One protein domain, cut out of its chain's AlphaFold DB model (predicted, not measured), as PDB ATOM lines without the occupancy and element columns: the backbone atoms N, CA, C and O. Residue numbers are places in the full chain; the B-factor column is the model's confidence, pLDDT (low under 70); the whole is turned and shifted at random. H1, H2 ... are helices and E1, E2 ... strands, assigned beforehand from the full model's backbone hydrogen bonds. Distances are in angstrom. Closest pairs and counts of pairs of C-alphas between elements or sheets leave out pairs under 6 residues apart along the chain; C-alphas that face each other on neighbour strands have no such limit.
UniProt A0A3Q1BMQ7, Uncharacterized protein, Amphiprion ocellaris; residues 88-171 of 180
ATOM      1  N   ILE A  88      26.060 -22.915  -4.025       93.06
ATOM      2  CA  ILE A  88      27.191 -23.099  -4.933       93.06
ATOM      3  C   ILE A  88      28.413 -23.470  -4.088       93.06
ATOM      4  O   ILE A  88      28.888 -22.665  -3.295       93.06
ATOM      5  N   LEU A  89      28.893 -24.703  -4.244       93.00
ATOM      6  CA  LEU A  89      30.077 -25.209  -3.543       93.00
ATOM      7  C   LEU A  89      31.356 -24.960  -4.342       93.00
ATOM      8  O   LEU A  89      32.420 -24.779  -3.763       93.00
ATOM      9  N   ASN A  90      31.256 -24.991  -5.672       92.38
ATOM     10  CA  ASN A  90      32.355 -24.650  -6.563       92.38
ATOM     11  C   ASN A  90      31.814 -24.012  -7.843       92.38
ATOM     12  O   ASN A  90      30.738 -24.390  -8.315       92.38
ATOM     13  N   ASN A  91      32.552 -23.056  -8.393       90.19
ATOM     14  CA  ASN A  91      32.097 -22.225  -9.504       90.19
ATOM     15  C   ASN A  91      33.265 -21.839 -10.420       90.19
ATOM     16  O   ASN A  91      33.571 -20.657 -10.569       90.19
ATOM     17  N   GLY A  92      33.963 -22.845 -10.948       88.12
ATOM     18  CA  GLY A  92      35.127 -22.644 -11.807       88.12
ATOM     19  C   GLY A  92      34.793 -22.038 -13.176       88.12
ATOM     20  O   GLY A  92      33.643 -22.069 -13.625       88.12
ATOM     21  N   GLY A  93      35.821 -21.511 -13.849       91.12
ATOM     22  CA  GLY A  93      35.736 -20.949 -15.195       91.12
ATOM     23  C   GLY A  93      34.671 -19.859 -15.325       91.12
ATOM     24  O   GLY A  93      34.553 -18.972 -14.480       91.12
ATOM     25  N   ASP A  94      33.838 -19.977 -16.355       90.31
ATOM     26  CA  ASP A  94      32.716 -19.093 -16.677       90.31
ATOM     27  C   ASP A  94      31.504 -19.220 -15.741       90.31
ATOM     28  O   ASP A  94      30.468 -18.592 -15.988       90.31
ATOM     29  N   LYS A  95      31.645 -19.981 -14.646       91.19
ATOM     30  CA  LYS A  95      30.625 -20.217 -13.618       91.19
ATOM     31  C   LYS A  95      29.426 -21.023 -14.135       91.19
ATOM     32  O   LYS A  95      29.307 -21.354 -15.311       91.19
ATOM     33  N   TRP A  96      28.514 -21.358 -13.226       90.25
ATOM     34  CA  TRP A  96      27.216 -21.932 -13.563       90.25
ATOM     35  C   TRP A  96      26.397 -20.965 -14.417       90.25
ATOM     36  O   TRP A  96      26.096 -19.844 -13.990       90.25
ATOM     37  N   LYS A  97      25.968 -21.439 -15.585       90.19
ATOM     38  CA  LYS A  97      25.016 -20.749 -16.459       90.19
ATOM     39  C   LYS A  97      23.718 -21.546 -16.544       90.19
ATOM     40  O   LYS A  97      23.677 -22.734 -16.225       90.19
ATOM     41  N   ILE A  98      22.642 -20.862 -16.922       90.19
ATOM     42  CA  ILE A  98      21.355 -21.500 -17.199       90.19
ATOM     43  C   ILE A  98      21.030 -21.254 -18.649       90.19
ATOM     44  O   ILE A  98      20.949 -20.103 -19.076       90.19
ATOM     45  N   GLU A  99      20.832 -22.340 -19.375       88.62
ATOM     46  CA  GLU A  99      20.598 -22.307 -20.807       88.62
ATOM     47  C   GLU A  99      19.348 -23.108 -21.161       88.62
ATOM     48  O   GLU A  99      18.709 -23.739 -20.310       88.62
ATOM     49  N   GLY A 100      18.943 -22.999 -22.425       85.19
ATOM     50  CA  GLY A 100      17.904 -23.850 -22.980       85.19
ATOM     51  C   GLY A 100      18.385 -25.295 -23.055       85.19
ATOM     52  O   GLY A 100      19.563 -25.577 -23.270       85.19
ATOM     53  N   VAL A 101      17.453 -26.225 -22.893       83.94
ATOM     54  CA  VAL A 101      17.744 -27.652 -23.016       83.94
ATOM     55  C   VAL A 101      18.192 -27.968 -24.448       83.94
ATOM     56  O   VAL A 101      17.403 -27.846 -25.381       83.94
ATOM     57  N   MET A 102      19.444 -28.404 -24.618       77.31
ATOM     58  CA  MET A 102      19.972 -28.824 -25.929       77.31
ATOM     59  C   MET A 102      19.443 -30.200 -26.360       77.31
ATOM     60  O   MET A 102      19.192 -30.427 -27.540       77.31
ATOM     61  N   VAL A 103      19.243 -31.114 -25.402       80.00
ATOM     62  CA  VAL A 103      18.701 -32.464 -25.630       80.00
ATOM     63  C   VAL A 103      17.325 -32.571 -24.980       80.00
ATOM     64  O   VAL A 103      17.265 -32.516 -23.751       80.00
ATOM     65  N   PRO A 104      16.234 -32.755 -25.747       80.62
ATOM     66  CA  PRO A 104      14.880 -32.788 -25.208       80.62
ATOM     67  C   PRO A 104      14.746 -33.750 -24.027       80.62
ATOM     68  O   PRO A 104      15.050 -34.939 -24.122       80.62
ATOM     69  N   HIS A 105      14.268 -33.230 -22.901       81.56
ATOM     70  CA  HIS A 105      13.979 -34.049 -21.736       81.56
ATOM     71  C   HIS A 105      12.648 -34.805 -21.953       81.56
ATOM     72  O   HIS A 105      11.705 -34.210 -22.487       81.56
ATOM     73  N   PRO A 106      12.503 -36.071 -21.505       85.25
ATOM     74  CA  PRO A 106      11.256 -36.838 -21.660       85.25
ATOM     75  C   PRO A 106      10.017 -36.100 -21.129       85.25
ATOM     76  O   PRO A 106       8.924 -36.167 -21.689       85.25
ATOM     77  N   ASN A 107      10.203 -35.335 -20.054       84.94
ATOM     78  CA  ASN A 107       9.219 -34.371 -19.575       84.94
ATOM     79  C   ASN A 107       9.362 -33.022 -20.301       84.94
ATOM     80  O   ASN A 107      10.256 -32.242 -19.975       84.94
ATOM     81  N   LYS A 108       8.408 -32.720 -21.193       85.25
ATOM     82  CA  LYS A 108       8.323 -31.478 -21.991       85.25
ATOM     83  C   LYS A 108       8.262 -30.180 -21.171       85.25
ATOM     84  O   LYS A 108       8.478 -29.105 -21.722       85.25
ATOM     85  N   LYS A 109       7.946 -30.256 -19.872       85.81
ATOM     86  CA  LYS A 109       7.961 -29.087 -18.973       85.81
ATOM     87  C   LYS A 109       9.382 -28.614 -18.653       85.81
ATOM     88  O   LYS A 109       9.562 -27.476 -18.240       85.81
ATOM     89  N   VAL A 110      10.385 -29.474 -18.826       86.19
ATOM     90  CA  VAL A 110      11.790 -29.136 -18.583       86.19
ATOM     91  C   VAL A 110      12.344 -28.454 -19.831       86.19
ATOM     92  O   VAL A 110      12.609 -29.108 -20.836       86.19
ATOM     93  N   GLN A 111      12.489 -27.131 -19.768       85.38
ATOM     94  CA  GLN A 111      12.960 -26.304 -20.890       85.38
ATOM     95  C   GLN A 111      14.334 -25.674 -20.652       85.38
ATOM     96  O   GLN A 111      14.940 -25.151 -21.587       85.38
ATOM     97  N   ARG A 112      14.833 -25.722 -19.414       87.12
ATOM     98  CA  ARG A 112      16.126 -25.159 -19.017       87.12
ATOM     99  C   ARG A 112      16.967 -26.175 -18.258       87.12
ATOM    100  O   ARG A 112      16.427 -27.093 -17.639       87.12
ATOM    101  N   ASN A 113      18.280 -25.998 -18.314       88.06
ATOM    102  CA  ASN A 113      19.265 -26.824 -17.627       88.06
ATOM    103  C   ASN A 113      20.358 -25.962 -16.978       88.06
ATOM    104  O   ASN A 113      20.567 -24.800 -17.326       88.06
ATOM    105  N   PHE A 114      21.051 -26.548 -16.003       89.50
ATOM    106  CA  PHE A 114      22.253 -25.961 -15.419       89.50
ATOM    107  C   PHE A 114      23.465 -26.421 -16.224       89.50
ATOM    108  O   PHE A 114      23.675 -27.625 -16.374       89.50
ATOM    109  N   VAL A 115      24.267 -25.476 -16.701       88.56
ATOM    110  CA  VAL A 115      25.445 -25.739 -17.531       88.56
ATOM    111  C   VAL A 115      26.705 -25.398 -16.741       88.56
ATOM    112  O   VAL A 115      26.808 -24.325 -16.138       88.56
ATOM    113  N   THR A 116      27.640 -26.346 -16.710       86.75
ATOM    114  CA  THR A 116      28.960 -26.190 -16.089       86.75
ATOM    115  C   THR A 116      29.963 -25.614 -17.083       86.75
ATOM    116  O   THR A 116      29.873 -25.880 -18.278       86.75
ATOM    117  N   SER A 117      30.953 -24.881 -16.577       87.00
ATOM    118  CA  SER A 117      32.088 -24.412 -17.376       87.00
ATOM    119  C   SER A 117      33.139 -25.517 -17.602       87.00
ATOM    120  O   SER A 117      32.982 -26.648 -17.144       87.00
ATOM    121  N   TYR A 118      34.234 -25.165 -18.284       84.62
ATOM    122  CA  TYR A 118      35.442 -25.980 -18.464       84.62
ATOM    123  C   TYR A 118      36.149 -26.363 -17.149       84.62
ATOM    124  O   TYR A 118      36.837 -27.379 -17.106       84.62
ATOM    125  N   ASP A 119      35.949 -25.594 -16.074       86.12
ATOM    126  CA  ASP A 119      36.440 -25.921 -14.734       86.12
ATOM    127  C   ASP A 119      35.321 -26.460 -13.838       86.12
ATOM    128  O   ASP A 119      34.126 -26.215 -14.038       86.12
ATOM    129  N   MET A 120      35.722 -27.162 -12.776       88.31
ATOM    130  CA  MET A 120      34.807 -27.849 -11.873       88.31
ATOM    131  C   MET A 120      33.755 -26.908 -11.263       88.31
ATOM    132  O   MET A 120      34.057 -25.943 -10.561       88.31
ATOM    133  N   CYS A 121      32.492 -27.267 -11.455       89.50
ATOM    134  CA  CYS A 121      31.338 -26.567 -10.909       89.50
ATOM    135  C   CYS A 121      30.534 -27.537 -10.030       89.50
ATOM    136  O   CYS A 121      30.237 -28.660 -10.435       89.50
ATOM    137  N   LYS A 122      30.194 -27.134  -8.801       92.12
ATOM    138  CA  LYS A 122      29.422 -27.944  -7.843       92.12
ATOM    139  C   LYS A 122      28.309 -27.112  -7.225       92.12
ATOM    140  O   LYS A 122      28.546 -25.985  -6.790       92.12
ATOM    141  N   LYS A 123      27.118 -27.694  -7.125       92.81
ATOM    142  CA  LYS A 123      25.973 -27.128  -6.406       92.81
ATOM    143  C   LYS A 123      25.361 -28.182  -5.490       92.81
ATOM    144  O   LYS A 123      25.396 -29.366  -5.814       92.81
ATOM    145  N   ALA A 124      24.810 -27.755  -4.363       93.88
ATOM    146  CA  ALA A 124      24.177 -28.622  -3.379       93.88
ATOM    147  C   ALA A 124      22.904 -27.981  -2.823       93.88
ATOM    148  O   ALA A 124      22.732 -26.763  -2.864       93.88
ATOM    149  N   GLN A 125      22.014 -28.812  -2.292       93.81
ATOM    150  CA  GLN A 125      20.844 -28.366  -1.550       93.81
ATOM    151  C   GLN A 125      20.619 -29.317  -0.378       93.81
ATOM    152  O   GLN A 125      20.607 -30.535  -0.552       93.81
ATOM    153  N   MET A 126      20.476 -28.754   0.819       93.56
ATOM    154  CA  MET A 126      20.173 -29.518   2.023       93.56
ATOM    155  C   MET A 126      18.658 -29.573   2.206       93.56
ATOM    156  O   MET A 126      18.003 -28.533   2.257       93.56
ATOM    157  N   ILE A 127      18.112 -30.786   2.298       93.25
ATOM    158  CA  ILE A 127      16.684 -31.016   2.524       93.25
ATOM    159  C   ILE A 127      16.490 -31.438   3.978       93.25
ATOM    160  O   ILE A 127      17.023 -32.460   4.415       93.25
ATOM    161  N   ASP A 128      15.706 -30.653   4.706       91.44
ATOM    162  CA  ASP A 128      15.275 -30.953   6.065       91.44
ATOM    163  C   ASP A 128      13.928 -31.687   6.011       91.44
ATOM    164  O   ASP A 128      12.878 -31.083   5.789       91.44
ATOM    165  N   LEU A 129      13.967 -33.012   6.163       90.44
ATOM    166  CA  LEU A 129      12.781 -33.860   6.036       90.44
ATOM    167  C   LEU A 129      11.722 -33.546   7.104       90.44
ATOM    168  O   LEU A 129      10.530 -33.633   6.812       90.44
ATOM    169  N   GLU A 130      12.129 -33.139   8.306       90.62
ATOM    170  CA  GLU A 130      11.192 -32.805   9.381       90.62
ATOM    171  C   GLU A 130      10.377 -31.563   9.019       90.62
ATOM    172  O   GLU A 130       9.144 -31.588   9.085       90.62
ATOM    173  N   LYS A 131      11.043 -30.521   8.506       90.88
ATOM    174  CA  LYS A 131      10.373 -29.312   7.996       90.88
ATOM    175  C   LYS A 131       9.491 -29.579   6.780       90.88
ATOM    176  O   LYS A 131       8.485 -28.901   6.598       90.88
ATOM    177  N   GLU A 132       9.817 -30.589   5.976       89.56
ATOM    178  CA  GLU A 132       8.975 -31.039   4.859       89.56
ATOM    179  C   GLU A 132       7.763 -31.885   5.308       89.56
ATOM    180  O   GLU A 132       6.934 -32.290   4.479       89.56
ATOM    181  N   GLY A 133       7.620 -32.116   6.618       87.25
ATOM    182  CA  GLY A 133       6.496 -32.805   7.243       87.25
ATOM    183  C   GLY A 133       6.707 -34.307   7.435       87.25
ATOM    184  O   GLY A 133       5.723 -35.028   7.639       87.25
ATOM    185  N   TYR A 134       7.945 -34.797   7.349       86.75
ATOM    186  CA  TYR A 134       8.305 -36.183   7.645       86.75
ATOM    187  C   TYR A 134       8.796 -36.294   9.092       86.75
ATOM    188  O   TYR A 134       9.938 -35.972   9.406       86.75
ATOM    189  N   ASN A 135       7.913 -36.760   9.977       84.38
ATOM    190  CA  ASN A 135       8.196 -36.918  11.405       84.38
ATOM    191  C   ASN A 135       9.403 -37.868  11.635       84.38
ATOM    192  O   ASN A 135       9.397 -38.972  11.080       84.38
ATOM    193  N   PRO A 136      10.395 -37.502  12.475       86.00
ATOM    194  CA  PRO A 136      11.542 -38.351  12.805       86.00
ATOM    195  C   PRO A 136      11.184 -39.761  13.292       86.00
ATOM    196  O   PRO A 136      11.729 -40.734  12.777       86.00
ATOM    197  N   SER A 137      10.226 -39.902  14.218       83.94
ATOM    198  CA  SER A 137       9.815 -41.214  14.745       83.94
ATOM    199  C   SER A 137       9.230 -42.103  13.651       83.94
ATOM    200  O   SER A 137       9.493 -43.302  13.596       83.94
ATOM    201  N   PHE A 138       8.468 -41.494  12.741       80.81
ATOM    202  CA  PHE A 138       7.927 -42.180  11.574       80.81
ATOM    203  C   PHE A 138       9.044 -42.626  10.618       80.81
ATOM    204  O   PHE A 138       9.034 -43.762  10.150       80.81
ATOM    205  N   MET A 139      10.034 -41.765  10.359       83.75
ATOM    206  CA  MET A 139      11.165 -42.085   9.484       83.75
ATOM    207  C   MET A 139      12.058 -43.191  10.056       83.75
ATOM    208  O   MET A 139      12.537 -44.026   9.293       83.75
ATOM    209  N   ASP A 140      12.262 -43.223  11.374       83.06
ATOM    210  CA  ASP A 140      13.090 -44.239  12.030       83.06
ATOM    211  C   ASP A 140      12.410 -45.623  12.044       83.06
ATOM    212  O   ASP A 140      13.099 -46.636  11.892       83.06
ATOM    213  N   GLN A 141      11.078 -45.673  12.181       76.12
ATOM    214  CA  GLN A 141      10.303 -46.921  12.177       76.12
ATOM    215  C   GLN A 141      10.045 -47.451  10.762       76.12
ATOM    216  O   GLN A 141      10.274 -48.628  10.499       76.12
ATOM    217  N   PHE A 142       9.543 -46.600   9.863       76.31
ATOM    218  CA  PHE A 142       9.088 -47.017   8.534       76.31
ATOM    219  C   PHE A 142      10.220 -47.049   7.500       76.31
ATOM    220  O   PHE A 142      10.139 -47.808   6.543       76.31
ATOM    221  N   GLN A 143      11.263 -46.228   7.685       80.50
ATOM    222  CA  GLN A 143      12.437 -46.127   6.802       80.50
ATOM    223  C   GLN A 143      12.079 -46.179   5.305       80.50
ATOM    224  O   GLN A 143      12.548 -47.062   4.584       80.50
ATOM    225  N   PRO A 144      11.240 -45.242   4.822       79.75
ATOM    226  CA  PRO A 144      10.793 -45.271   3.439       79.75
ATOM    227  C   PRO A 144      11.964 -45.109   2.468       79.75
ATOM    228  O   PRO A 144      12.919 -44.375   2.739       79.75
ATOM    229  N   ASP A 145      11.844 -45.727   1.295       81.38
ATOM    230  CA  ASP A 145      12.831 -45.579   0.228       81.38
ATOM    231  C   ASP A 145      12.913 -44.115  -0.238       81.38
ATOM    232  O   ASP A 145      11.946 -43.548  -0.761       81.38
ATOM    233  N   ILE A 146      14.092 -43.505  -0.093       85.19
ATOM    234  CA  ILE A 146      14.370 -42.164  -0.613       85.19
ATOM    235  C   ILE A 146      14.919 -42.315  -2.031       85.19
ATOM    236  O   ILE A 146      16.033 -42.800  -2.236       85.19
ATOM    237  N   ARG A 147      14.120 -41.891  -3.014       85.06
ATOM    238  CA  ARG A 147      14.503 -41.891  -4.430       85.06
ATOM    239  C   ARG A 147      15.084 -40.536  -4.816       85.06
ATOM    240  O   ARG A 147      14.436 -39.510  -4.617       85.06
ATOM    241  N   ILE A 148      16.282 -40.554  -5.383       87.50
ATOM    242  CA  ILE A 148      16.971 -39.386  -5.926       87.50
ATOM    243  C   ILE A 148      17.223 -39.678  -7.399       87.50
ATOM    244  O   ILE A 148      17.801 -40.709  -7.719       87.50
ATOM    245  N   SER A 149      16.799 -38.791  -8.286       86.56
ATOM    246  CA  SER A 149      17.063 -38.905  -9.716       86.56
ATOM    247  C   SER A 149      17.688 -37.615 -10.227       86.56
ATOM    248  O   SER A 149      17.336 -36.525  -9.770       86.56
ATOM    249  N   ASP A 150      18.633 -37.743 -11.152       86.56
ATOM    250  CA  ASP A 150      19.251 -36.607 -11.828       86.56
ATOM    251  C   ASP A 150      19.383 -36.876 -13.327       86.56
ATOM    252  O   ASP A 150      19.580 -38.019 -13.755       86.56
ATOM    253  N   TRP A 151      19.273 -35.808 -14.112       84.81
ATOM    254  CA  TRP A 151      19.380 -35.844 -15.563       84.81
ATOM    255  C   TRP A 151      20.547 -34.983 -16.016       84.81
ATOM    256  O   TRP A 151      20.532 -33.758 -15.869       84.81
ATOM    257  N   ALA A 152      21.539 -35.628 -16.625       82.31
ATOM    258  CA  ALA A 152      22.703 -34.952 -17.167       82.31
ATOM    259  C   ALA A 152      22.906 -35.328 -18.635       82.31
ATOM    260  O   ALA A 152      22.757 -36.485 -19.030       82.31
ATOM    261  N   ALA A 153      23.293 -34.334 -19.429       80.75
ATOM    262  CA  ALA A 153      23.794 -34.521 -20.780       80.75
ATOM    263  C   ALA A 153      25.191 -33.903 -20.841       80.75
ATOM    264  O   ALA A 153      25.382 -32.764 -20.412       80.75
ATOM    265  N   ALA A 154      26.158 -34.662 -21.342       73.62
ATOM    266  CA  ALA A 154      27.513 -34.183 -21.557       73.62
ATOM    267  C   ALA A 154      27.774 -34.084 -23.060       73.62
ATOM    268  O   ALA A 154      27.451 -35.000 -23.815       73.62
ATOM    269  N   HIS A 155      28.398 -32.988 -23.478       64.94
ATOM    270  CA  HIS A 155      29.027 -32.912 -24.784       64.94
ATOM    271  C   HIS A 155      30.332 -33.709 -24.729       64.94
ATOM    272  O   HIS A 155      31.343 -33.218 -24.231       64.94
ATOM    273  N   LEU A 156      30.329 -34.945 -25.225       54.50
ATOM    274  CA  LEU A 156      31.581 -35.611 -25.562       54.50
ATOM    275  C   LEU A 156      31.980 -35.150 -26.970       54.50
ATOM    276  O   LEU A 156      31.160 -35.185 -27.884       54.50
ATOM    277  N   HIS A 157      33.236 -34.743 -27.173       51.47
ATOM    278  CA  HIS A 157      33.792 -34.322 -28.476       51.47
ATOM    279  C   HIS A 157      33.817 -35.428 -29.558       51.47
ATOM    280  O   HIS A 157      34.488 -35.308 -30.579       51.47
ATOM    281  N   ARG A 158      33.063 -36.510 -29.371       40.62
ATOM    282  CA  ARG A 158      32.840 -37.565 -30.346       40.62
ATOM    283  C   ARG A 158      31.345 -37.855 -30.335       40.62
ATOM    284  O   ARG A 158      30.853 -38.368 -29.342       40.62
ATOM    285  N   ILE A 159      30.684 -37.399 -31.402       44.22
ATOM    286  CA  ILE A 159      29.330 -37.714 -31.880       44.22
ATOM    287  C   ILE A 159      28.629 -38.740 -30.979       44.22
ATOM    288  O   ILE A 159      28.802 -39.926 -31.202       44.22
ATOM    289  N   ASP A 160      27.962 -38.277 -29.918       45.25
ATOM    290  CA  ASP A 160      26.757 -38.885 -29.340       45.25
ATOM    291  C   ASP A 160      26.345 -38.135 -28.071       45.25
ATOM    292  O   ASP A 160      26.983 -38.182 -27.016       45.25
ATOM    293  N   TRP A 161      25.219 -37.438 -28.175       49.25
ATOM    294  CA  TRP A 161      24.497 -36.916 -27.030       49.25
ATOM    295  C   TRP A 161      23.759 -38.063 -26.355       49.25
ATOM    296  O   TRP A 161      22.642 -38.402 -26.743       49.25
ATOM    297  N   THR A 162      24.364 -38.663 -25.337       53.00
ATOM    298  CA  THR A 162      23.660 -39.633 -24.496       53.00
ATOM    299  C   THR A 162      23.188 -38.937 -23.226       53.00
ATOM    300  O   THR A 162      23.985 -38.678 -22.320       53.00
ATOM    301  N   PRO A 163      21.899 -38.567 -23.135       59.66
ATOM    302  CA  PRO A 163      21.361 -38.184 -21.851       59.66
ATOM    303  C   PRO A 163      21.369 -39.400 -20.920       59.66
ATOM    304  O   PRO A 163      20.900 -40.479 -21.282       59.66
ATOM    305  N   ALA A 164      21.884 -39.219 -19.710       59.22
ATOM    306  CA  ALA A 164      21.877 -40.245 -18.682       59.22
ATOM    307  C   ALA A 164      20.934 -39.822 -17.552       59.22
ATOM    308  O   ALA A 164      21.149 -38.791 -16.910       59.22
ATOM    309  N   CYS A 165      19.912 -40.641 -17.288       57.62
ATOM    310  CA  CYS A 165      19.174 -40.586 -16.030       57.62
ATOM    311  C   CYS A 165      19.925 -41.447 -15.017       57.62
ATOM    312  O   CYS A 165      20.142 -42.636 -15.259       57.62
ATOM    313  N   ARG A 166      20.351 -40.858 -13.901       58.81
ATOM    314  CA  ARG A 166      20.932 -41.614 -12.788       58.81
ATOM    315  C   ARG A 166      19.941 -41.630 -11.643       58.81
ATOM    316  O   ARG A 166      19.728 -40.604 -11.001       58.81
ATOM    317  N   ASP A 167      19.377 -42.803 -11.389       50.59
ATOM    318  CA  ASP A 167      18.532 -43.045 -10.229       50.59
ATOM    319  C   ASP A 167      19.382 -43.628  -9.099       50.59
ATOM    320  O   ASP A 167      20.022 -44.672  -9.234       50.59
ATOM    321  N   TYR A 168      19.381 -42.945  -7.963       52.12
ATOM    322  CA  TYR A 168      19.983 -43.386  -6.719       52.12
ATOM    323  C   TYR A 168      18.861 -43.705  -5.731       52.12
ATOM    324  O   TYR A 168      18.069 -42.838  -5.354       52.12
ATOM    325  N   VAL A 169      18.795 -44.958  -5.286       47.56
ATOM    326  CA  VAL A 169      17.931 -45.355  -4.169       47.56
ATOM    327  C   VAL A 169      18.788 -45.368  -2.911       47.56
ATOM    328  O   VAL A 169      19.674 -46.207  -2.753       47.56
ATOM    329  N   GLY A 170      18.564 -44.396  -2.029       44.06
ATOM    330  CA  GLY A 170      19.255 -44.311  -0.750       44.06
ATOM    331  C   GLY A 170      18.425 -44.948   0.360       44.06
ATOM    332  O   GLY A 170      17.488 -44.324   0.849       44.06
ATOM    333  N   SER A 171      18.794 -46.147   0.817       38.22
ATOM    334  CA  SER A 171      18.279 -46.704   2.076       38.22
ATOM    335  C   SER A 171      19.207 -46.283   3.219       38.22
ATOM    336  O   SER A 171      20.277 -46.861   3.415       38.22
TER     337      SER A 171
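Overview. This is residues 88 to 171 of the 180 residues of an uncharacterized protein of Amphiprion ocellaris (UniProt A0A3Q1BMQ7). The model is a loose, open frame: the hairpin of E5 and E6 makes one long side, and the short pair E1 and E4 with residues 125 to 135 after it makes the other. The small hairpin of E2 and E3 lies crosswise toward one end of the frame, H1 lies at the other end, and residues 131 to 138 stick out. The printed part has 84 residues with one named helix and six named strands, in the order E1 E2 E3 E4 H1 E5 E6; under half of the residues are in named elements, and the class is mostly strand. The strands form three separate antiparallel sheets of two, E1 - E4, E2 - E3 and E5 - E6. The whole is loose, with a radius of gyration of the C-alphas of 16.8 A, and elongated, spanning 49 by 27 by 22 A.

Arrangement. E5, residues 146 to 152, and E6, residues 164 to 170, form an antiparallel hairpin at 162 degrees between their directions. The C-alphas of Ser 149 and Asp 167 face each other at 4.4 A; N 168 and O 148 are within hydrogen-bond range at 2.7 A, as are N 166 and O 150 at 2.9 A. H1, residues 136 to 142, is joined to E5 by a tight link and is apart from E6. In H1 every O i to N i+4 pair is within hydrogen-bond range. E1, residues 88 to 91, and E4, residues 121 to 124, are antiparallel neighbours at 172 degrees, with N 122 and O 90 within hydrogen-bond range at 2.8 A. E2, residues 97 to 100, and E3, residues 112 to 115, form an antiparallel hairpin at 142 degrees, with N 115 and O 97 within hydrogen-bond range at 2.8 A. Among the pairs that are apart are E3 and E5, E4 and E5, E1 and E2, and E3 and E4.

Along the chain. E5 runs 19.9 A from C-alpha 146 at (14.370, -42.164, -0.613) to C-alpha 152, and E6 runs 18.6 A to C-alpha 170 at (19.255, -44.311, -0.750). E1, which starts at C-alpha 88 at (27.191, -23.099, -4.933), is 6.8 A long, E2 10.1 A, E3 9.5 A and E4 10.6 A. H1 measures 10.0 A from first to last C-alpha.

Size, cuts and confidence. The two C-alphas farthest apart are those of Ser 137 and Arg 158, at 50.8 A. The printed part has no cut. The links E2 to E3, E4 to H1 and E5 to E6 are long, with 11 residues each. The mean pLDDT of the printed part is 79.4; residues 155 to 171 are under 70, and E6 has a mean of 53.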